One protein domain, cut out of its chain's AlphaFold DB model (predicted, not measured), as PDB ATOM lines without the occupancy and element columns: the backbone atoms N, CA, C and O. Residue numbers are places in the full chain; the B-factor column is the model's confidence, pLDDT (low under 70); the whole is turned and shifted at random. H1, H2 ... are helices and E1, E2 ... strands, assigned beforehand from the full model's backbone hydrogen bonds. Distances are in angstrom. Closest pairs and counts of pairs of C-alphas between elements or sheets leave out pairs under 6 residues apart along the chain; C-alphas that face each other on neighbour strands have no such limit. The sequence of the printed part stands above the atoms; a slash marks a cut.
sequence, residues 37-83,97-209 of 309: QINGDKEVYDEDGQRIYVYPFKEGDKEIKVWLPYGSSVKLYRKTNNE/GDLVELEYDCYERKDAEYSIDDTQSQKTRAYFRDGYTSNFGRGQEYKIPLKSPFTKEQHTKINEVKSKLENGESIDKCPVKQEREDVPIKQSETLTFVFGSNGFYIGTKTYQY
ATOM      1  N   GLN A  37     272.691 240.318 418.974       92.19
ATOM      2  CA  GLN A  37     272.863 239.477 420.151       92.19
ATOM      3  C   GLN A  37     271.632 239.613 421.059       92.19
ATOM      4  O   GLN A  37     271.368 240.676 421.614       92.19
ATOM      5  N   ILE A  38     270.900 238.515 421.248       91.69
ATOM      6  CA  ILE A  38     269.685 238.462 422.075       91.69
ATOM      7  C   ILE A  38     269.915 237.821 423.448       91.69
ATOM      8  O   ILE A  38     269.115 238.018 424.360       91.69
ATOM      9  N   ASN A  39     270.974 237.019 423.600       90.06
ATOM     10  CA  ASN A  39     271.285 236.317 424.844       90.06
ATOM     11  C   ASN A  39     272.784 235.965 424.938       90.06
ATOM     12  O   ASN A  39     273.536 236.108 423.968       90.06
ATOM     13  N   GLY A  40     273.205 235.488 426.107       89.31
ATOM     14  CA  GLY A  40     274.582 235.119 426.419       89.31
ATOM     15  C   GLY A  40     275.416 236.291 426.937       89.31
ATOM     16  O   GLY A  40     274.910 237.367 427.260       89.31
ATOM     17  N   ASP A  41     276.717 236.063 427.013       92.38
ATOM     18  CA  ASP A  41     277.714 236.984 427.530       92.38
ATOM     19  C   ASP A  41     277.956 238.140 426.549       92.38
ATOM     20  O   ASP A  41     278.249 237.942 425.367       92.38
ATOM     21  N   LYS A  42     277.849 239.386 427.024       88.00
ATOM     22  CA  LYS A  42     278.139 240.572 426.194       88.00
ATOM     23  C   LYS A  42     279.603 240.610 425.762       88.00
ATOM     24  O   LYS A  42     279.920 240.933 424.618       88.00
ATOM     25  N   GLU A  43     280.491 240.226 426.665       91.50
ATOM     26  CA  GLU A  43     281.925 240.136 426.435       91.50
ATOM     27  C   GLU A  43     282.400 238.766 426.896       91.50
ATOM     28  O   GLU A  43     282.016 238.298 427.965       91.50
ATOM     29  N   VAL A  44     283.214 238.120 426.067       90.62
ATOM     30  CA  VAL A  44     283.824 236.825 426.364       90.62
ATOM     31  C   VAL A  44     285.326 237.033 426.301       90.62
ATOM     32  O   VAL A  44     285.812 237.690 425.381       90.62
ATOM     33  N   TYR A  45     286.050 236.494 427.272       88.44
ATOM     34  CA  TYR A  45     287.502 236.586 427.359       88.44
ATOM     35  C   TYR A  45     288.091 235.184 427.491       88.44
ATOM     36  O   TYR A  45     287.452 234.306 428.075       88.44
ATOM     37  N   ASP A  46     289.286 234.980 426.949       86.56
ATOM     38  CA  ASP A  46     290.073 233.781 427.224       86.56
ATOM     39  C   ASP A  46     290.702 233.824 428.632       86.56
ATOM     40  O   ASP A  46     290.483 234.753 429.418       86.56
ATOM     41  N   GLU A  47     291.486 232.796 428.962       80.81
ATOM     42  CA  GLU A  47     292.191 232.696 430.247       80.81
ATOM     43  C   GLU A  47     293.235 233.808 430.463       80.81
ATOM     44  O   GLU A  47     293.484 234.194 431.607       80.81
ATOM     45  N   ASP A  48     293.780 234.373 429.383       83.44
ATOM     46  CA  ASP A  48     294.762 235.462 429.407       83.44
ATOM     47  C   ASP A  48     294.107 236.861 429.422       83.44
ATOM     48  O   ASP A  48     294.800 237.883 429.446       83.44
ATOM     49  N   GLY A  49     292.771 236.941 429.429       84.00
ATOM     50  CA  GLY A  49     292.020 238.200 429.413       84.00
ATOM     51  C   GLY A  49     291.923 238.863 428.034       84.00
ATOM     52  O   GLY A  49     291.573 240.041 427.938       84.00
ATOM     53  N   GLN A  50     292.210 238.133 426.958       86.56
ATOM     54  CA  GLN A  50     292.029 238.563 425.577       86.56
ATOM     55  C   GLN A  50     290.576 238.355 425.140       86.56
ATOM     56  O   GLN A  50     289.975 237.304 425.355       86.56
ATOM     57  N   ARG A  51     289.988 239.374 424.513       89.75
ATOM     58  CA  ARG A  51     288.550 239.402 424.214       89.75
ATOM     59  C   ARG A  51     288.197 238.633 422.950       89.75
ATOM     60  O   ARG A  51     288.675 238.980 421.890       89.75
ATOM     61  N   ILE A  52     287.276 237.685 423.025       91.12
ATOM     62  CA  ILE A  52     286.732 236.963 421.871       91.12
ATOM     63  C   ILE A  52     285.646 237.790 421.179       91.12
ATOM     64  O   ILE A  52     284.754 238.340 421.833       91.12
ATOM     65  N   TYR A  53     285.681 237.825 419.843       90.31
ATOM     66  CA  TYR A  53     284.729 238.586 419.032       90.31
ATOM     67  C   TYR A  53     284.043 237.717 417.982       90.31
ATOM     68  O   TYR A  53     284.676 236.896 417.322       90.31
ATOM     69  N   VAL A  54     282.749 237.958 417.788       94.88
ATOM     70  CA  VAL A  54     282.004 237.508 416.608       94.88
ATOM     71  C   VAL A  54     281.771 238.749 415.765       94.88
ATOM     72  O   VAL A  54     281.225 239.731 416.269       94.88
ATOM     73  N   TYR A  55     282.231 238.733 414.520       95.00
ATOM     74  CA  TYR A  55     282.029 239.868 413.627       95.00
ATOM     75  C   TYR A  55     280.561 239.952 413.204       95.00
ATOM     76  O   TYR A  55     279.891 238.918 413.167       95.00
ATOM     77  N   PRO A  56     280.052 241.145 412.853       94.38
ATOM     78  CA  PRO A  56     278.709 241.277 412.306       94.38
ATOM     79  C   PRO A  56     278.519 240.392 411.069       94.38
ATOM     80  O   PRO A  56     279.403 240.307 410.215       94.38
ATOM     81  N   PHE A  57     277.357 239.755 410.983       94.81
ATOM     82  CA  PHE A  57     276.946 238.905 409.870       94.81
ATOM     83  C   PHE A  57     275.459 239.121 409.583       94.81
ATOM     84  O   PHE A  57     274.703 239.580 410.451       94.81
ATOM     85  N   LYS A  58     275.038 238.785 408.367       94.75
ATOM     86  CA  LYS A  58     273.693 239.045 407.848       94.75
ATOM     87  C   LYS A  58     273.081 237.811 407.191       94.75
ATOM     88  O   LYS A  58     273.708 236.766 407.036       94.75
ATOM     89  N   GLU A  59     271.814 237.935 406.818       92.88
ATOM     90  CA  GLU A  59     271.145 236.920 406.008       92.88
ATOM     91  C   GLU A  59     271.901 236.688 404.692       92.88
ATOM     92  O   GLU A  59     272.394 237.625 404.064       92.88
ATOM     93  N   GLY A  60     271.970 235.428 404.265       93.56
ATOM     94  CA  GLY A  60     272.617 235.043 403.016       93.56
ATOM     95  C   GLY A  60     274.130 234.856 403.129       93.56
ATOM     96  O   GLY A  60     274.730 234.306 402.202       93.56
ATOM     97  N   ASP A  61     274.748 235.235 404.253       95.25
ATOM     98  CA  ASP A  61     276.157 234.937 404.490       95.25
ATOM     99  C   ASP A  61     276.374 233.419 404.522       95.25
ATOM    100  O   ASP A  61     275.570 232.651 405.057       95.25
ATOM    101  N   LYS A  62     277.471 232.980 403.907       95.12
ATOM    102  CA  LYS A  62     277.884 231.569 403.816       95.12
ATOM    103  C   LYS A  62     279.001 231.221 404.791       95.12
ATOM    104  O   LYS A  62     279.334 230.054 404.959       95.12
ATOM    105  N   GLU A  63     279.598 232.229 405.411       94.44
ATOM    106  CA  GLU A  63     280.637 232.085 406.417       94.44
ATOM    107  C   GLU A  63     280.464 233.154 407.494       94.44
ATOM    108  O   GLU A  63     280.030 234.264 407.197       94.44
ATOM    109  N   ILE A  64     280.825 232.829 408.735       94.75
ATOM    110  CA  ILE A  64     280.841 233.796 409.837       94.75
ATOM    111  C   ILE A  64     282.268 233.968 410.324       94.75
ATOM    112  O   ILE A  64     282.980 232.991 410.560       94.75
ATOM    113  N   LYS A  65     282.685 235.222 410.494       95.00
ATOM    114  CA  LYS A  65     284.004 235.545 411.023       95.00
ATOM    115  C   LYS A  65     283.985 235.628 412.545       95.00
ATOM    116  O   LYS A  65     283.089 236.234 413.134       95.00
ATOM    117  N   VAL A  66     285.015 235.081 413.174       93.12
ATOM    118  CA  VAL A  66     285.248 235.165 414.621       93.12
ATOM    119  C   VAL A  66     286.722 235.431 414.895       93.12
ATOM    120  O   VAL A  66     287.584 234.910 414.193       93.12
ATOM    121  N   TRP A  67     287.034 236.226 415.911       91.94
ATOM    122  CA  TRP A  67     288.402 236.396 416.399       91.94
ATOM    123  C   TRP A  67     288.598 235.553 417.656       91.94
ATOM    124  O   TRP A  67     287.864 235.725 418.633       91.94
ATOM    125  N   LEU A  68     289.572 234.642 417.616       90.06
ATOM    126  CA  LEU A  68     289.883 233.726 418.712       90.06
ATOM    127  C   LEU A  68     291.341 233.914 419.166       90.06
ATOM    128  O   LEU A  68     292.253 233.695 418.358       90.06
ATOM    129  N   PRO A  69     291.577 234.259 420.444       87.62
ATOM    130  CA  PRO A  69     292.876 234.159 421.096       87.62
ATOM    131  C   PRO A  69     293.477 232.758 421.043       87.62
ATOM    132  O   PRO A  69     292.799 231.773 420.749       87.62
ATOM    133  N   TYR A  70     294.753 232.663 421.404       84.38
ATOM    134  CA  TYR A  70     295.439 231.381 421.541       84.38
ATOM    135  C   TYR A  70     294.703 230.438 422.512       84.38
ATOM    136  O   TYR A  70     294.154 230.871 423.519       84.38
ATOM    137  N   GLY A  71     294.633 229.144 422.174       80.94
ATOM    138  CA  GLY A  71     293.986 228.130 423.018       80.94
ATOM    139  C   GLY A  71     292.458 228.240 423.118       80.94
ATOM    140  O   GLY A  71     291.830 227.398 423.759       80.94
ATOM    141  N   SER A  72     291.842 229.237 422.473       89.19
ATOM    142  CA  SER A  72     290.389 229.414 422.463       89.19
ATOM    143  C   SER A  72     289.721 228.587 421.370       89.19
ATOM    144  O   SER A  72     290.281 228.386 420.292       89.19
ATOM    145  N   SER A  73     288.498 228.136 421.616       88.94
ATOM    146  CA  SER A  73     287.685 227.391 420.662       88.94
ATOM    147  C   SER A  73     286.267 227.938 420.581       88.94
ATOM    148  O   SER A  73     285.772 228.586 421.505       88.94
ATOM    149  N   VAL A  74     285.594 227.677 419.463       91.94
ATOM    150  CA  VAL A  74     284.169 227.975 419.311       91.94
ATOM    151  C   VAL A  74     283.427 226.846 418.612       91.94
ATOM    152  O   VAL A  74     283.906 226.249 417.643       91.94
ATOM    153  N   LYS A  75     282.220 226.580 419.104       92.25
ATOM    154  CA  LYS A  75     281.211 225.736 418.462       92.25
ATOM    155  C   LYS A  75     280.021 226.606 418.084       92.25
ATOM    156  O   LYS A  75     279.551 227.393 418.904       92.25
ATOM    157  N   LEU A  76     279.550 226.471 416.852       93.44
ATOM    158  CA  LEU A  76     278.392 227.196 416.345       93.44
ATOM    159  C   LEU A  76     277.207 226.242 416.250       93.44
ATOM    160  O   LEU A  76     277.321 225.191 415.634       93.44
ATOM    161  N   TYR A  77     276.070 226.626 416.814       93.25
ATOM    162  CA  TYR A  77     274.814 225.895 416.718       93.25
ATOM    163  C   TYR A  77     273.782 226.721 415.955       93.25
ATOM    164  O   TYR A  77     273.697 227.938 416.152       93.25
ATOM    165  N   ARG A  78     272.990 226.065 415.107       93.19
ATOM    166  CA  ARG A  78     271.875 226.663 414.363       93.19
ATOM    167  C   ARG A  78     270.566 226.047 414.824       93.19
ATOM    168  O   ARG A  78     270.424 224.830 414.886       93.19
ATOM    169  N   LYS A  79     269.582 226.893 415.102       92.06
ATOM    170  CA  LYS A  79     268.215 226.473 415.403       92.06
ATOM    171  C   LYS A  79     267.253 227.198 414.477       92.06
ATOM    172  O   LYS A  79     267.207 228.426 414.486       92.06
ATOM    173  N   THR A  80     266.464 226.455 413.707       88.69
ATOM    174  CA  THR A  80     265.360 227.040 412.940       88.69
ATOM    175  C   THR A  80     264.197 227.341 413.879       88.69
ATOM    176  O   THR A  80     263.700 226.463 414.589       88.69
ATOM    177  N   ASN A  81     263.759 228.594 413.892       81.69
ATOM    178  CA  ASN A  81     262.596 229.037 414.641       81.69
ATOM    179  C   ASN A  81     261.343 228.750 413.809       81.69
ATOM    180  O   ASN A  81     260.844 229.625 413.110       81.69
ATOM    181  N   ASN A  82     260.851 227.512 413.865       67.62
ATOM    182  CA  ASN A  82     259.510 227.194 413.380       67.62
ATOM    183  C   ASN A  82     258.516 227.427 414.524       67.62
ATOM    184  O   ASN A  82     258.701 226.893 415.619       67.62
ATOM    185  N   GLU A  83     257.461 228.202 414.268       51.75
ATOM    186  CA  GLU A  83     256.395 228.493 415.241       51.75
ATOM    187  C   GLU A  83     255.656 227.220 415.716       51.75
ATOM    188  O   GLU A  83     255.085 227.205 416.802       51.75
ATOM    189  N   GLY A  97     270.378 223.844 419.398       85.69
ATOM    190  CA  GLY A  97     270.104 223.527 418.003       85.69
ATOM    191  C   GLY A  97     271.091 222.496 417.469       85.69
ATOM    192  O   GLY A  97     271.762 221.805 418.240       85.69
ATOM    193  N   ASP A  98     271.181 222.421 416.148       88.56
ATOM    194  CA  ASP A  98     272.083 221.521 415.442       88.56
ATOM    195  C   ASP A  98     273.484 222.135 415.381       88.56
ATOM    196  O   ASP A  98     273.651 223.317 415.065       88.56
ATOM    197  N   LEU A  99     274.503 221.339 415.709       88.44
ATOM    198  CA  LEU A  99     275.898 221.763 415.619       88.44
ATOM    199  C   LEU A  99     276.266 221.979 414.146       88.44
ATOM    200  O   LEU A  99     276.081 221.092 413.317       88.44
ATOM    201  N   VAL A 100     276.823 223.145 413.826       87.94
ATOM    202  CA  VAL A 100     277.432 223.401 412.522       87.94
ATOM    203  C   VAL A 100     278.734 222.629 412.454       87.94
ATOM    204  O   VAL A 100     279.709 222.935 413.143       87.94
ATOM    205  N   GLU A 101     278.719 221.600 411.622       82.19
ATOM    206  CA  GLU A 101     279.818 220.661 411.519       82.19
ATOM    207  C   GLU A 101     280.965 221.236 410.706       82.19
ATOM    208  O   GLU A 101     280.814 221.651 409.548       82.19
ATOM    209  N   LEU A 102     282.142 221.177 411.312       74.69
ATOM    210  CA  LEU A 102     283.397 221.473 410.659       74.69
ATOM    211  C   LEU A 102     283.589 220.603 409.426       74.69
ATOM    212  O   LEU A 102     283.371 219.396 409.456       74.69
ATOM    213  N   GLU A 103     284.055 221.229 408.346       61.00
ATOM    214  CA  GLU A 103     284.368 220.516 407.108       61.00
ATOM    215  C   GLU A 103     285.390 219.410 407.363       61.00
ATOM    216  O   GLU A 103     285.231 218.325 406.820       61.00
ATOM    217  N   TYR A 104     286.347 219.638 408.272       57.91
ATOM    218  CA  TYR A 104     287.227 218.605 408.807       57.91
ATOM    219  C   TYR A 104     287.582 218.925 410.252       57.91
ATOM    220  O   TYR A 104     288.359 219.840 410.514       57.91
ATOM    221  N   ASP A 105     287.110 218.100 411.181       66.81
ATOM    222  CA  ASP A 105     287.798 217.953 412.460       66.81
ATOM    223  C   ASP A 105     289.227 217.409 412.218       66.81
ATOM    224  O   ASP A 105     290.092 217.617 413.047       66.81
ATOM    225  N   CYS A 106     289.537 216.773 411.078       76.69
ATOM    226  CA  CYS A 106     290.830 216.121 410.843       76.69
ATOM    227  C   CYS A 106     291.913 217.013 410.194       76.69
ATOM    228  O   CYS A 106     291.670 217.653 409.168       76.69
ATOM    229  N   TYR A 107     293.139 216.986 410.722       77.44
ATOM    230  CA  TYR A 107     294.344 217.549 410.102       77.44
ATOM    231  C   TYR A 107     295.548 216.604 410.235       77.44
ATOM    232  O   TYR A 107     295.668 215.868 411.209       77.44
ATOM    233  N   GLU A 108     296.455 216.643 409.261       83.44
ATOM    234  CA  GLU A 108     297.677 215.833 409.253       83.44
ATOM    235  C   GLU A 108     298.856 216.638 409.815       83.44
ATOM    236  O   GLU A 108     299.061 217.801 409.455       83.44
ATOM    237  N   ARG A 109     299.651 216.020 410.689       81.88
ATOM    238  CA  ARG A 109     300.879 216.591 411.252       81.88
ATOM    239  C   ARG A 109     302.010 215.574 411.131       81.88
ATOM    240  O   ARG A 109     301.799 214.383 411.319       81.88
ATOM    241  N   LYS A 110     303.217 216.045 410.818       82.12
ATOM    242  CA  LYS A 110     304.428 215.221 410.886       82.12
ATOM    243  C   LYS A 110     304.947 215.223 412.315       82.12
ATOM    244  O   LYS A 110     305.349 216.276 412.811       82.12
ATOM    245  N   ASP A 111     304.961 214.058 412.938       81.06
ATOM    246  CA  ASP A 111     305.533 213.875 414.262       81.06
ATOM    247  C   ASP A 111     306.883 213.179 414.165       81.06
ATOM    248  O   ASP A 111     307.103 212.316 413.311       81.06
ATOM    249  N   ALA A 112     307.799 213.597 415.037       78.75
ATOM    250  CA  ALA A 112     309.067 212.917 415.213       78.75
ATOM    251  C   ALA A 112     308.822 211.619 415.986       78.75
ATOM    252  O   ALA A 112     308.267 211.636 417.085       78.75
ATOM    253  N   GLU A 113     309.244 210.509 415.403       77.31
ATOM    254  CA  GLU A 113     309.218 209.194 416.020       77.31
ATOM    255  C   GLU A 113     310.666 208.756 416.234       77.31
ATOM    256  O   GLU A 113     311.460 208.693 415.289       77.31
ATOM    257  N   TYR A 114     311.014 208.531 417.500       71.56
ATOM    258  CA  TYR A 114     312.340 208.096 417.917       71.56
ATOM    259  C   TYR A 114     312.346 206.569 417.969       71.56
ATOM    260  O   TYR A 114     311.542 205.971 418.689       71.56
ATOM    261  N   SER A 115     313.216 205.938 417.179       72.00
ATOM    262  CA  SER A 115     313.467 204.503 417.307       72.00
ATOM    263  C   SER A 115     314.311 204.216 418.555       72.00
ATOM    264  O   SER A 115     314.944 205.109 419.117       72.00
ATOM    265  N   ILE A 116     314.348 202.947 418.974       70.56
ATOM    266  CA  ILE A 116     315.223 202.474 420.063       70.56
ATOM    267  C   ILE A 116     316.708 202.742 419.737       70.56
ATOM    268  O   ILE A 116     317.512 202.925 420.645       70.56
ATOM    269  N   ASP A 117     317.042 202.850 418.447       79.19
ATOM    270  CA  ASP A 117     318.391 203.098 417.930       79.19
ATOM    271  C   ASP A 117     318.689 204.597 417.717       79.19
ATOM    272  O   ASP A 117     319.573 204.954 416.936       79.19
ATOM    273  N   ASP A 118     317.916 205.488 418.351       68.50
ATOM    274  CA  ASP A 118     318.051 206.954 418.286       68.50
ATOM    275  C   ASP A 118     317.941 207.536 416.860       68.50
ATOM    276  O   ASP A 118     318.346 208.661 416.556       68.50
ATOM    277  N   THR A 119     317.362 206.759 415.941       72.69
ATOM    278  CA  THR A 119     317.135 207.186 414.564       72.69
ATOM    279  C   THR A 119     315.828 207.965 414.510       72.69
ATOM    280  O   THR A 119     314.752 207.425 414.774       72.69
ATOM    281  N   GLN A 120     315.910 209.250 414.163       76.38
ATOM    282  CA  GLN A 120     314.729 210.092 414.020       76.38
ATOM    283  C   GLN A 120     314.049 209.804 412.679       76.38
ATOM    284  O   GLN A 120     314.619 210.033 411.612       76.38
ATOM    285  N   SER A 121     312.800 209.352 412.732       78.06
ATOM    286  CA  SER A 121     311.930 209.272 411.561       78.06
ATOM    287  C   SER A 121     310.784 210.272 411.695       78.06
ATOM    288  O   SER A 121     310.391 210.650 412.799       78.06
ATOM    289  N   GLN A 122     310.276 210.769 410.568       80.31
ATOM    290  CA  GLN A 122     309.073 211.601 410.552       80.31
ATOM    291  C   GLN A 122     307.909 210.751 410.070       80.31
ATOM    292  O   GLN A 122     307.926 210.283 408.930       80.31
ATOM    293  N   LYS A 123     306.886 210.597 410.909       79.88
ATOM    294  CA  LYS A 123     305.648 209.913 410.539       79.88
ATOM    295  C   LYS A 123     304.510 210.922 410.487       79.88
ATOM    296  O   LYS A 123     304.319 211.712 411.410       79.88
ATOM    297  N   THR A 124     303.765 210.925 409.387       81.31
ATOM    298  CA  THR A 124     302.532 211.711 409.300       81.31
ATOM    299  C   THR A 124     301.467 211.028 410.146       81.31
ATOM    300  O   THR A 124     301.260 209.827 410.010       81.31
ATOM    301  N   ARG A 125     300.800 211.785 411.015       81.50
ATOM    302  CA  ARG A 125     299.673 211.328 411.828       81.50
ATOM    303  C   ARG A 125     298.483 212.257 411.629       81.50
ATOM    304  O   ARG A 125     298.638 213.477 411.533       81.50
ATOM    305  N   ALA A 126     297.300 211.669 411.553       81.62
ATOM    306  CA  ALA A 126     296.030 212.370 411.483       81.62
ATOM    307  C   ALA A 126     295.508 212.682 412.896       81.62
ATOM    308  O   ALA A 126     295.530 211.832 413.782       81.62
ATOM    309  N   TYR A 127     295.008 213.898 413.089       77.94
ATOM    310  CA  TYR A 127     294.508 214.416 414.360       77.94
ATOM    311  C   TYR A 127     293.129 215.024 414.182       77.94
ATOM    312  O   TYR A 127     292.919 215.750 413.217       77.94
ATOM    313  N   PHE A 128     292.230 214.812 415.144       77.06
ATOM    314  CA  PHE A 128     290.916 215.451 415.157       77.06
ATOM    315  C   PHE A 128     290.890 216.665 416.099       77.06
ATOM    316  O   PHE A 128     291.502 216.659 417.165       77.06
ATOM    317  N   ARG A 129     290.200 217.727 415.692       72.94
ATOM    318  CA  ARG A 129     289.884 218.928 416.465       72.94
ATOM    319  C   ARG A 129     288.455 218.814 416.965       72.94
ATOM    320  O   ARG A 129     287.634 218.157 416.341       72.94
ATOM    321  N   ASP A 130     288.173 219.479 418.073       67.75
ATOM    322  CA  ASP A 130     286.815 219.650 418.572       67.75
ATOM    323  C   ASP A 130     286.431 221.127 418.449       67.75
ATOM    324  O   ASP A 130     286.853 221.967 419.245       67.75
ATOM    325  N   GLY A 131     285.667 221.464 417.411       72.25
ATOM    326  CA  GLY A 131     285.295 222.850 417.130       72.25
ATOM    327  C   GLY A 131     286.428 223.694 416.529       72.25
ATOM    328  O   GLY A 131     287.553 223.242 416.282       72.25
ATOM    329  N   TYR A 132     286.103 224.947 416.212       76.62
ATOM    330  CA  TYR A 132     287.030 225.874 415.568       76.62
ATOM    331  C   TYR A 132     288.018 226.365 416.620       76.62
ATOM    332  O   TYR A 132     287.659 227.201 417.443       76.62
ATOM    333  N   THR A 133     289.231 225.807 416.623       74.12
ATOM    334  CA  THR A 133     290.219 226.033 417.690       74.12
ATOM    335  C   THR A 133     291.461 226.798 417.226       74.12
ATOM    336  O   THR A 133     292.073 226.482 416.196       74.12
ATOM    337  N   SER A 134     291.814 227.756 418.083       72.50
ATOM    338  CA  SER A 134     293.046 228.506 418.344       72.50
ATOM    339  C   SER A 134     294.399 227.805 418.216       72.50
ATOM    340  O   SER A 134     295.000 227.580 419.264       72.50
ATOM    341  N   ASN A 135     294.915 227.439 417.035       63.38
ATOM    342  CA  ASN A 135     296.203 226.729 416.953       63.38
ATOM    343  C   ASN A 135     297.363 227.643 416.516       63.38
ATOM    344  O   ASN A 135     297.333 228.190 415.420       63.38
ATOM    345  N   PHE A 136     298.405 227.685 417.359       51.62
ATOM    346  CA  PHE A 136     299.744 228.270 417.159       51.62
ATOM    347  C   PHE A 136     299.821 229.779 416.833       51.62
ATOM    348  O   PHE A 136     299.580 230.211 415.714       51.62
ATOM    349  N   GLY A 137     300.354 230.562 417.783       52.09
ATOM    350  CA  GLY A 137     301.264 231.672 417.462       52.09
ATOM    351  C   GLY A 137     300.784 233.113 417.652       52.09
ATOM    352  O   GLY A 137     301.655 233.973 417.740       52.09
ATOM    353  N   ARG A 138     299.474 233.387 417.744       60.16
ATOM    354  CA  ARG A 138     298.811 234.644 418.187       60.16
ATOM    355  C   ARG A 138     297.296 234.490 417.962       60.16
ATOM    356  O   ARG A 138     296.883 233.600 417.222       60.16
ATOM    357  N   GLY A 139     296.467 235.322 418.602       70.25
ATOM    358  CA  GLY A 139     295.032 235.363 418.297       70.25
ATOM    359  C   GLY A 139     294.795 235.608 416.802       70.25
ATOM    360  O   GLY A 139     295.518 236.395 416.190       70.25
ATOM    361  N   GLN A 140     293.829 234.913 416.206       82.25
ATOM    362  CA  GLN A 140     293.613 234.947 414.758       82.25
ATOM    363  C   GLN A 140     292.129 235.000 414.391       82.25
ATOM    364  O   GLN A 140     291.254 234.566 415.146       82.25
ATOM    365  N   GLU A 141     291.858 235.568 413.218       88.75
ATOM    366  CA  GLU A 141     290.527 235.578 412.617       88.75
ATOM    367  C   GLU A 141     290.255 234.229 411.943       88.75
ATOM    368  O   GLU A 141     291.036 233.760 411.115       88.75
ATOM    369  N   TYR A 142     289.119 233.629 412.275       86.38
ATOM    370  CA  TYR A 142     288.613 232.408 411.670       86.38
ATOM    371  C   TYR A 142     287.360 232.690 410.873       86.38
ATOM    372  O   TYR A 142     286.506 233.474 411.283       86.38
ATOM    373  N   LYS A 143     287.223 231.960 409.771       90.25
ATOM    374  CA  LYS A 143     286.001 231.882 408.980       90.25
ATOM    375  C   LYS A 143     285.352 230.532 409.241       90.25
ATOM    376  O   LYS A 143     285.962 229.492 408.999       90.25
ATOM    377  N   ILE A 144     284.135 230.561 409.763       91.00
ATOM    378  CA  ILE A 144     283.290 229.395 410.004       91.00
ATOM    379  C   ILE A 144     282.425 229.202 408.755       91.00
ATOM    380  O   ILE A 144     281.445 229.935 408.615       91.00
ATOM    381  N   PRO A 145     282.764 228.287 407.825       90.94
ATOM    382  CA  PRO A 145     281.923 228.016 406.668       90.94
ATOM    383  C   PRO A 145     280.631 227.321 407.103       90.94
ATOM    384  O   PRO A 145     280.642 226.397 407.916       90.94
ATOM    385  N   LEU A 146     279.514 227.747 406.528       92.25
ATOM    386  CA  LEU A 146     278.191 227.201 406.791       92.25
ATOM    387  C   LEU A 146     277.863 226.188 405.702       92.25
ATOM    388  O   LEU A 146     277.361 226.536 404.636       92.25
ATOM    389  N   LYS A 147     278.189 224.926 405.966       90.12
ATOM    390  CA  LYS A 147     277.966 223.808 405.046       90.12
ATOM    391  C   LYS A 147     276.769 222.965 405.471       90.12
ATOM    392  O   LYS A 147     276.346 223.015 406.628       90.12
ATOM    393  N   SER A 148     276.239 222.180 404.540       89.50
ATOM    394  CA  SER A 148     275.207 221.192 404.846       89.50
ATOM    395  C   SER A 148     275.717 220.131 405.836       89.50
ATOM    396  O   SER A 148     276.907 219.802 405.817       89.50
ATOM    397  N   PRO A 149     274.851 219.593 406.717       86.69
ATOM    398  CA  PRO A 149     275.226 218.504 407.616       86.69
ATOM    399  C   PRO A 149     275.738 217.281 406.852       86.69
ATOM    400  O   PRO A 149     275.331 217.034 405.711       86.69
ATOM    401  N   PHE A 150     276.603 216.497 407.487       84.62
ATOM    402  CA  PHE A 150     277.060 215.230 406.940       84.62
ATOM    403  C   PHE A 150     275.889 214.256 406.760       84.62
ATOM    404  O   PHE A 150     274.975 214.144 407.581       84.62
ATOM    405  N   THR A 151     275.923 213.488 405.673       86.06
ATOM    406  CA  THR A 151     275.015 212.354 405.508       86.06
ATOM    407  C   THR A 151     275.385 211.244 406.492       86.06
ATOM    408  O   THR A 151     276.508 211.170 407.001       86.06
ATOM    409  N   LYS A 152     274.453 210.319 406.740       86.62
ATOM    410  CA  LYS A 152     274.687 209.175 407.640       86.62
ATOM    411  C   LYS A 152     275.930 208.370 407.254       86.62
ATOM    412  O   LYS A 152     276.683 207.950 408.123       86.62
ATOM    413  N   GLU A 153     276.168 208.178 405.960       84.94
ATOM    414  CA  GLU A 153     277.338 207.445 405.470       84.94
ATOM    415  C   GLU A 153     278.649 208.180 405.764       84.94
ATOM    416  O   GLU A 153     279.653 207.556 406.113       84.94
ATOM    417  N   GLN A 154     278.643 209.508 405.637       82.50
ATOM    418  CA  GLN A 154     279.804 210.356 405.900       82.50
ATOM    419  C   GLN A 154     280.135 210.354 407.396       82.50
ATOM    420  O   GLN A 154     281.285 210.126 407.772       82.50
ATOM    421  N   HIS A 155     279.111 210.479 408.242       83.75
ATOM    422  CA  HIS A 155     279.236 210.328 409.689       83.75
ATOM    423  C   HIS A 155     279.846 208.991 410.095       83.75
ATOM    424  O   HIS A 155     280.776 208.967 410.897       83.75
ATOM    425  N   THR A 156     279.359 207.882 409.534       85.12
ATOM    426  CA  THR A 156     279.887 206.548 409.848       85.12
ATOM    427  C   THR A 156     281.375 206.450 409.526       85.12
ATOM    428  O   THR A 156     282.148 206.002 410.369       85.12
ATOM    429  N   LYS A 157     281.799 206.941 408.353       83.12
ATOM    430  CA  LYS A 157     283.217 206.945 407.953       83.12
ATOM    431  C   LYS A 157     284.080 207.797 408.883       83.12
ATOM    432  O   LYS A 157     285.165 207.374 409.264       83.12
ATOM    433  N   ILE A 158     283.606 208.983 409.266       82.00
ATOM    434  CA  ILE A 158     284.328 209.866 410.194       82.00
ATOM    435  C   ILE A 158     284.442 209.217 411.578       82.00
ATOM    436  O   ILE A 158     285.517 209.232 412.176       82.00
ATOM    437  N   ASN A 159     283.360 208.617 412.074       83.94
ATOM    438  CA  ASN A 159     283.327 207.997 413.395       83.94
ATOM    439  C   ASN A 159     284.207 206.746 413.480       83.94
ATOM    440  O   ASN A 159     284.838 206.535 414.508       83.94
ATOM    441  N   GLU A 160     284.304 205.954 412.410       85.12
ATOM    442  CA  GLU A 160     285.233 204.818 412.346       85.12
ATOM    443  C   GLU A 160     286.699 205.271 412.460       85.12
ATOM    444  O   GLU A 160     287.526 204.618 413.088       85.12
ATOM    445  N   VAL A 161     287.032 206.415 411.865       82.56
ATOM    446  CA  VAL A 161     288.384 206.983 411.930       82.56
ATOM    447  C   VAL A 161     288.649 207.563 413.323       82.56
ATOM    448  O   VAL A 161     289.722 207.338 413.881       82.56
ATOM    449  N   LYS A 162     287.667 208.254 413.918       81.62
ATOM    450  CA  LYS A 162     287.753 208.747 415.303       81.62
ATOM    451  C   LYS A 162     287.952 207.597 416.297       81.62
ATOM    452  O   LYS A 162     288.856 207.678 417.121       81.62
ATOM    453  N   SER A 163     287.186 206.511 416.181       84.75
ATOM    454  CA  SER A 163     287.281 205.375 417.107       84.75
ATOM    455  C   SER A 163     288.623 204.644 417.020       84.75
ATOM    456  O   SER A 163     289.187 204.275 418.045       84.75
ATOM    457  N   LYS A 164     289.186 204.485 415.815       84.25
ATOM    458  CA  LYS A 164     290.539 203.934 415.632       84.25
ATOM    459  C   LYS A 164     291.599 204.775 416.349       84.25
ATOM    460  O   LYS A 164     292.440 204.221 417.051       84.25
ATOM    461  N   LEU A 165     291.520 206.103 416.243       79.12
ATOM    462  CA  LEU A 165     292.435 207.004 416.954       79.12
ATOM    463  C   LEU A 165     292.261 206.940 418.476       79.12
ATOM    464  O   LEU A 165     293.255 206.933 419.196       79.12
ATOM    465  N   GLU A 166     291.023 206.856 418.971       81.06
ATOM    466  CA  GLU A 166     290.736 206.673 420.404       81.06
ATOM    467  C   GLU A 166     291.302 205.350 420.943       81.06
ATOM    468  O   GLU A 166     291.789 205.300 422.072       81.06
ATOM    469  N   ASN A 167     291.322 204.303 420.113       84.31
ATOM    470  CA  ASN A 167     291.929 203.009 420.429       84.31
ATOM    471  C   ASN A 167     293.466 203.000 420.301       84.31
ATOM    472  O   ASN A 167     294.094 201.960 420.503       84.31
ATOM    473  N   GLY A 168     294.086 204.138 419.973       75.69
ATOM    474  CA  GLY A 168     295.536 204.267 419.826       75.69
ATOM    475  C   GLY A 168     296.088 203.747 418.496       75.69
ATOM    476  O   GLY A 168     297.307 203.648 418.343       75.69
ATOM    477  N   GLU A 169     295.232 203.432 417.520       81.50
ATOM    478  CA  GLU A 169     295.678 203.077 416.175       81.50
ATOM    479  C   GLU A 169     296.180 204.331 415.449       81.50
ATOM    480  O   GLU A 169     295.490 205.350 415.382       81.50
ATOM    481  N   SER A 170     297.387 204.275 414.873       70.38
ATOM    482  CA  SER A 170     297.896 205.397 414.082       70.38
ATOM    483  C   SER A 170     297.240 205.407 412.708       70.38
ATOM    484  O   SER A 170     297.396 204.455 411.942       70.38
ATOM    485  N   ILE A 171     296.582 206.509 412.365       77.50
ATOM    486  CA  ILE A 171     296.081 206.752 411.015       77.50
ATOM    487  C   ILE A 171     296.975 207.802 410.372       77.50
ATOM    488  O   ILE A 171     297.133 208.902 410.900       77.50
ATOM    489  N   ASP A 172     297.555 207.464 409.225       79.19
ATOM    490  CA  ASP A 172     298.550 208.327 408.584       79.19
ATOM    491  C   ASP A 172     297.916 209.466 407.773       79.19
ATOM    492  O   ASP A 172     298.590 210.445 407.453       79.19
ATOM    493  N   LYS A 173     296.633 209.333 407.405       80.50
ATOM    494  CA  LYS A 173     295.933 210.271 406.521       80.50
ATOM    495  C   LYS A 173     294.530 210.597 406.994       80.50
ATOM    496  O   LYS A 173     293.784 209.721 407.432       80.50
ATOM    497  N   CYS A 174     294.153 211.856 406.830       80.38
ATOM    498  CA  CYS A 174     292.784 212.278 407.055       80.38
ATOM    499  C   CYS A 174     291.848 211.727 405.969       80.38
ATOM    500  O   CYS A 174     292.265 211.519 404.825       80.38
ATOM    501  N   PRO A 175     290.557 211.532 406.289       79.00
ATOM    502  CA  PRO A 175     289.552 211.240 405.280       79.00
ATOM    503  C   PRO A 175     289.535 212.324 404.202       79.00
ATOM    504  O   PRO A 175     289.697 213.513 404.488       79.00
ATOM    505  N   VAL A 176     289.305 211.919 402.956       78.69
ATOM    506  CA  VAL A 176     289.192 212.857 401.836       78.69
ATOM    507  C   VAL A 176     288.005 213.793 402.076       78.69
ATOM    508  O   VAL A 176     286.871 213.330 402.108       78.69
ATOM    509  N   LYS A 177     288.269 215.097 402.192       76.50
ATOM    510  CA  LYS A 177     287.910 216.081 401.153       76.50
ATOM    511  C   LYS A 177     286.526 215.975 400.483       76.50
ATOM    512  O   LYS A 177     286.483 216.165 399.280       76.50
ATOM    513  N   GLN A 178     285.432 215.649 401.159       75.38
ATOM    514  CA  GLN A 178     284.075 215.692 400.616       75.38
ATOM    515  C   GLN A 178     283.569 217.117 400.403       75.38
ATOM    516  O   GLN A 178     283.630 217.959 401.298       75.38
ATOM    517  N   GLU A 179     283.035 217.336 399.208       82.94
ATOM    518  CA  GLU A 179     282.382 218.572 398.808       82.94
ATOM    519  C   GLU A 179     280.980 218.645 399.426       82.94
ATOM    520  O   GLU A 179     280.209 217.684 399.373       82.94
ATOM    521  N   ARG A 180     280.669 219.783 400.054       87.88
ATOM    522  CA  ARG A 180     279.365 220.061 400.662       87.88
ATOM    523  C   ARG A 180     278.840 221.401 400.178       87.88
ATOM    524  O   ARG A 180     279.598 222.368 400.031       87.88
ATOM    525  N   GLU A 181     277.532 221.452 399.979       91.44
ATOM    526  CA  GLU A 181     276.833 222.668 399.586       91.44
ATOM    527  C   GLU A 181     276.884 223.711 400.705       91.44
ATOM    528  O   GLU A 181     276.850 223.383 401.896       91.44
ATOM    529  N   ASP A 182     276.964 224.982 400.314       93.19
ATOM    530  CA  ASP A 182     276.799 226.086 401.254       93.19
ATOM    531  C   ASP A 182     275.337 226.160 401.697       93.19
ATOM    532  O   ASP A 182     274.422 226.112 400.874       93.19
ATOM    533  N   VAL A 183     275.116 226.362 402.993       93.38
ATOM    534  CA  VAL A 183     273.800 226.614 403.582       93.38
ATOM    535  C   VAL A 183     273.818 228.019 404.179       93.38
ATOM    536  O   VAL A 183     274.164 228.172 405.356       93.38
ATOM    537  N   PRO A 184     273.459 229.050 403.391       94.62
ATOM    538  CA  PRO A 184     273.449 230.432 403.855       94.62
ATOM    539  C   PRO A 184     272.585 230.644 405.102       94.62
ATOM    540  O   PRO A 184     271.652 229.875 405.363       94.62
ATOM    541  N   ILE A 185     272.884 231.695 405.866       93.62
ATOM    542  CA  ILE A 185     272.098 232.095 407.043       93.62
ATOM    543  C   ILE A 185     270.695 232.538 406.617       93.62
ATOM    544  O   ILE A 185     270.555 233.309 405.665       93.62
ATOM    545  N   LYS A 186     269.663 232.098 407.347       92.81
ATOM    546  CA  LYS A 186     268.258 232.481 407.117       92.81
ATOM    547  C   LYS A 186     267.737 233.368 408.249       92.81
ATOM    548  O   LYS A 186     268.082 233.153 409.406       92.81
ATOM    549  N   GLN A 187     266.827 234.303 407.952       90.38
ATOM    550  CA  GLN A 187     266.216 235.177 408.977       90.38
ATOM    551  C   GLN A 187     265.494 234.408 410.091       90.38
ATOM    552  O   GLN A 187     265.443 234.858 411.233       90.38
ATOM    553  N   SER A 188     264.930 233.241 409.773       89.25
ATOM    554  CA  SER A 188     264.209 232.406 410.734       89.25
ATOM    555  C   SER A 188     265.127 231.639 411.690       89.25
ATOM    556  O   SER A 188     264.645 230.818 412.465       89.25
ATOM    557  N   GLU A 189     266.436 231.881 411.686       91.19
ATOM    558  CA  GLU A 189     267.389 231.134 412.502       91.19
ATOM    559  C   GLU A 189     267.812 231.879 413.769       91.19
ATOM    560  O   GLU A 189     267.878 233.108 413.834       91.19
ATOM    561  N   THR A 190     268.131 231.093 414.790       93.50
ATOM    562  CA  THR A 190     268.892 231.521 415.957       93.50
ATOM    563  C   THR A 190     270.246 230.828 415.921       93.50
ATOM    564  O   THR A 190     270.320 229.607 415.768       93.50
ATOM    565  N   LEU A 191     271.312 231.613 416.064       95.00
ATOM    566  CA  LEU A 191     272.691 231.139 416.028       95.00
ATOM    567  C   LEU A 191     273.300 231.270 417.420       95.00
ATOM    568  O   LEU A 191     273.300 232.358 417.988       95.00
ATOM    569  N   THR A 192     273.818 230.177 417.973       95.50
ATOM    570  CA  THR A 192     274.466 230.180 419.292       95.50
ATOM    571  C   THR A 192     275.929 229.793 419.164       95.50
ATOM    572  O   THR A 192     276.250 228.694 418.723       95.50
ATOM    573  N   PHE A 193     276.809 230.691 419.585       94.94
ATOM    574  CA  PHE A 193     278.239 230.458 419.712       94.94
ATOM    575  C   PHE A 193     278.530 230.020 421.142       94.94
ATOM    576  O   PHE A 193     278.140 230.703 422.088       94.94
ATOM    577  N   VAL A 194     279.211 228.891 421.295       93.94
ATOM    578  CA  VAL A 194     279.691 228.367 422.577       93.94
ATOM    579  C   VAL A 194     281.209 228.422 422.553       93.94
ATOM    580  O   VAL A 194     281.828 227.783 421.701       93.94
ATOM    581  N   PHE A 195     281.796 229.188 423.467       92.88
ATOM    582  CA  PHE A 195     283.231 229.439 423.516       92.88
ATOM    583  C   PHE A 195     283.910 228.591 424.585       92.88
ATOM    584  O   PHE A 195     283.390 228.421 425.695       92.88
ATOM    585  N   GLY A 196     285.098 228.098 424.247       90.31
ATOM    586  CA  GLY A 196     286.000 227.426 425.168       90.31
ATOM    587  C   GLY A 196     287.395 228.045 425.174       90.31
ATOM    588  O   GLY A 196     287.772 228.742 424.238       90.31
ATOM    589  N   SER A 197     288.168 227.773 426.220       87.31
ATOM    590  CA  SER A 197     289.607 228.039 426.296       87.31
ATOM    591  C   SER A 197     290.273 226.883 427.028       87.31
ATOM    592  O   SER A 197     289.769 226.446 428.060       87.31
ATOM    593  N   ASN A 198     291.321 226.305 426.435       80.94
ATOM    594  CA  ASN A 198     292.063 225.165 426.991       80.94
ATOM    595  C   ASN A 198     291.170 223.984 427.438       80.94
ATOM    596  O   ASN A 198     291.471 223.269 428.391       80.94
ATOM    597  N   GLY A 199     290.053 223.769 426.730       77.44
ATOM    598  CA  GLY A 199     289.074 222.713 427.020       77.44
ATOM    599  C   GLY A 199     287.984 223.089 428.034       77.44
ATOM    600  O   GLY A 199     287.063 222.303 428.249       77.44
ATOM    601  N   PHE A 200     288.029 224.286 428.618       85.00
ATOM    602  CA  PHE A 200     287.025 224.782 429.558       85.00
ATOM    603  C   PHE A 200     286.023 225.710 428.882       85.00
ATOM    604  O   PHE A 200     286.381 226.505 428.022       85.00
ATOM    605  N   TYR A 201     284.760 225.639 429.298       90.94
ATOM    606  CA  TYR A 201     283.720 226.579 428.880       90.94
ATOM    607  C   TYR A 201     283.994 227.982 429.436       90.94
ATOM    608  O   TYR A 201     284.192 228.129 430.645       90.94
ATOM    609  N   ILE A 202     283.930 229.004 428.578       91.00
ATOM    610  CA  ILE A 202     284.181 230.404 428.967       91.00
ATOM    611  C   ILE A 202     283.027 231.361 428.647       91.00
ATOM    612  O   ILE A 202     283.020 232.476 429.160       91.00
ATOM    613  N   GLY A 203     282.042 230.950 427.845       92.88
ATOM    614  CA  GLY A 203     280.869 231.782 427.590       92.88
ATOM    615  C   GLY A 203     280.049 231.374 426.373       92.88
ATOM    616  O   GLY A 203     280.416 230.473 425.612       92.88
ATOM    617  N   THR A 204     278.934 232.072 426.174       95.06
ATOM    618  CA  THR A 204     278.070 231.927 424.994       95.06
ATOM    619  C   THR A 204     277.664 233.266 424.416       95.06
ATOM    620  O   THR A 204     277.565 234.252 425.134       95.06
ATOM    621  N   LYS A 205     277.355 233.298 423.120       95.69
ATOM    622  CA  LYS A 205     276.649 234.417 422.485       95.69
ATOM    623  C   LYS A 205     275.557 233.881 421.576       95.69
ATOM    624  O   LYS A 205     275.841 233.069 420.699       95.69
ATOM    625  N   THR A 206     274.325 234.343 421.759       95.31
ATOM    626  CA  THR A 206     273.186 233.935 420.931       95.31
ATOM    627  C   THR A 206     272.674 235.114 420.126       95.31
ATOM    628  O   THR A 206     272.366 236.164 420.688       95.31
ATOM    629  N   TYR A 207     272.535 234.906 418.822       94.88
ATOM    630  CA  TYR A 207     272.128 235.903 417.849       94.88
ATOM    631  C   TYR A 207     270.828 235.506 417.156       94.88
ATOM    632  O   TYR A 207     270.593 234.327 416.873       94.88
ATOM    633  N   GLN A 208     269.999 236.497 416.850       93.38
ATOM    634  CA  GLN A 208     268.782 236.328 416.062       93.38
ATOM    635  C   GLN A 208     268.635 237.498 415.093       93.38
ATOM    636  O   GLN A 208     269.110 238.603 415.356       93.38
ATOM    637  N   TYR A 209     267.983 237.246 413.960       90.94
ATOM    638  CA  TYR A 209     267.640 238.317 413.042       90.94
ATOM    639  C   TYR A 209     266.688 239.298 413.742       90.94
ATOM    640  O   TYR A 209     265.743 238.843 414.403       90.94
TER     641      TYR A 209
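What this domain is: This is residues 37 to 83 and 97 to 209 of the 309 residues of the protein "Phage protein" of Streptococcus dysgalactiae subsp. equisimilis (UniProt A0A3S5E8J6). Two antiparallel sheets, E1 E9 E8 E4 and E2 E3 E7, lie partly face to face as a small sandwich, and a long hairpin of E5 and E6 reaches away from it as an arm. H1 lies beside the base of that arm, off both sheets of the sandwich, and residues 167 to 188, with no named element, lead from H1 back to the sandwich. The printed part has 160 residues with one named helix and nine named strands, in the order E1 E2 E3 E4 E5 E6 E7 H1 E8 E9, and its class is mostly strand. It is only just compact, close to loose, with a radius of gyration of the C-alphas of 18.1 A. It is only just flat, spanning 64 by 40 by 22 A.

How they stand to each other: E1, residues 37 to 40, is an edge strand of the larger sheet and is antiparallel to E9, residues 200 to 208, with N 38 and O 206 2.8 A apart. E9 forms a hairpin with E8, residues 189 to 197, where N 193 and O 205 are 2.8 A apart. E8 is antiparallel to E4, residues 72 to 80, the other edge strand, at 162 degrees between their directions; N 75 and O 194 are 2.9 A apart. This sheet is twisted, with C-alphas up to 4.7 A off its best plane. In the second sheet E2, residues 51 to 54, forms a hairpin with E3, residues 63 to 68, with N 67 and O 53 2.8 A apart. E3 is antiparallel to E7, residues 140 to 145, and N 66 and O 142 are 2.9 A apart. The two sheets make a sandwich, two sheets face to face, with 23 pairs of C-alphas within 10 A; the facing parts are 10.5 A apart centre to centre, and the strands of the one stand at 31 degrees to those of the other. E3 and E4 meet only through their tight link. Residues 77 to 78 of E4 pair with residues 98 to 99, antiparallel. E5, residues 106 to 114, forms a hairpin with E6, residues 120 to 128, at 153 degrees between their directions; N 109 and O 125 are 2.9 A apart. The closest C-alphas of E6 and H1, residues 152 to 166, are those of Phe 128 and Lys 162, 7.4 A apart. H1 is not on either sheet of the sandwich, and in its backbone every O i to N i+4 pair is within hydrogen-bond range.

Where its parts are: E1 begins at C-alpha 37, (272.863, 239.477, 420.151), and is 7.8 A long; E2 is 10.2 A and E3 15.5 A. E4 runs 26.9 A from first to last C-alpha. E5 is 24.0 A long and begins at C-alpha 106, (290.830, 216.121, 410.843), while E6 is 24.4 A. E7 measures 15.8 A and H1 20.7 A. E8 is 26.3 A long, and E9, 25.5 A, ends at C-alpha 208, (268.782, 236.328, 416.062).

The domain as a whole: The two C-alphas farthest apart are those of Glu 83 and Asp 117, 67.0 A, while those of Gln 37 and Tyr 209, the first and last printed, are 8.9 A apart. Residues 84 to 96 are not printed, and C-alphas 83 and 97 are 14.8 A apart across this cut, which lies in the link from E4 to E5. The links from E6 to E7 and from H1 to E8 are long, with 11 and 22 residues. The mean pLDDT of the printed part is 84.3; residues 82 to 83, 103 to 105, 118, 130 and 135 to 138 are under 70.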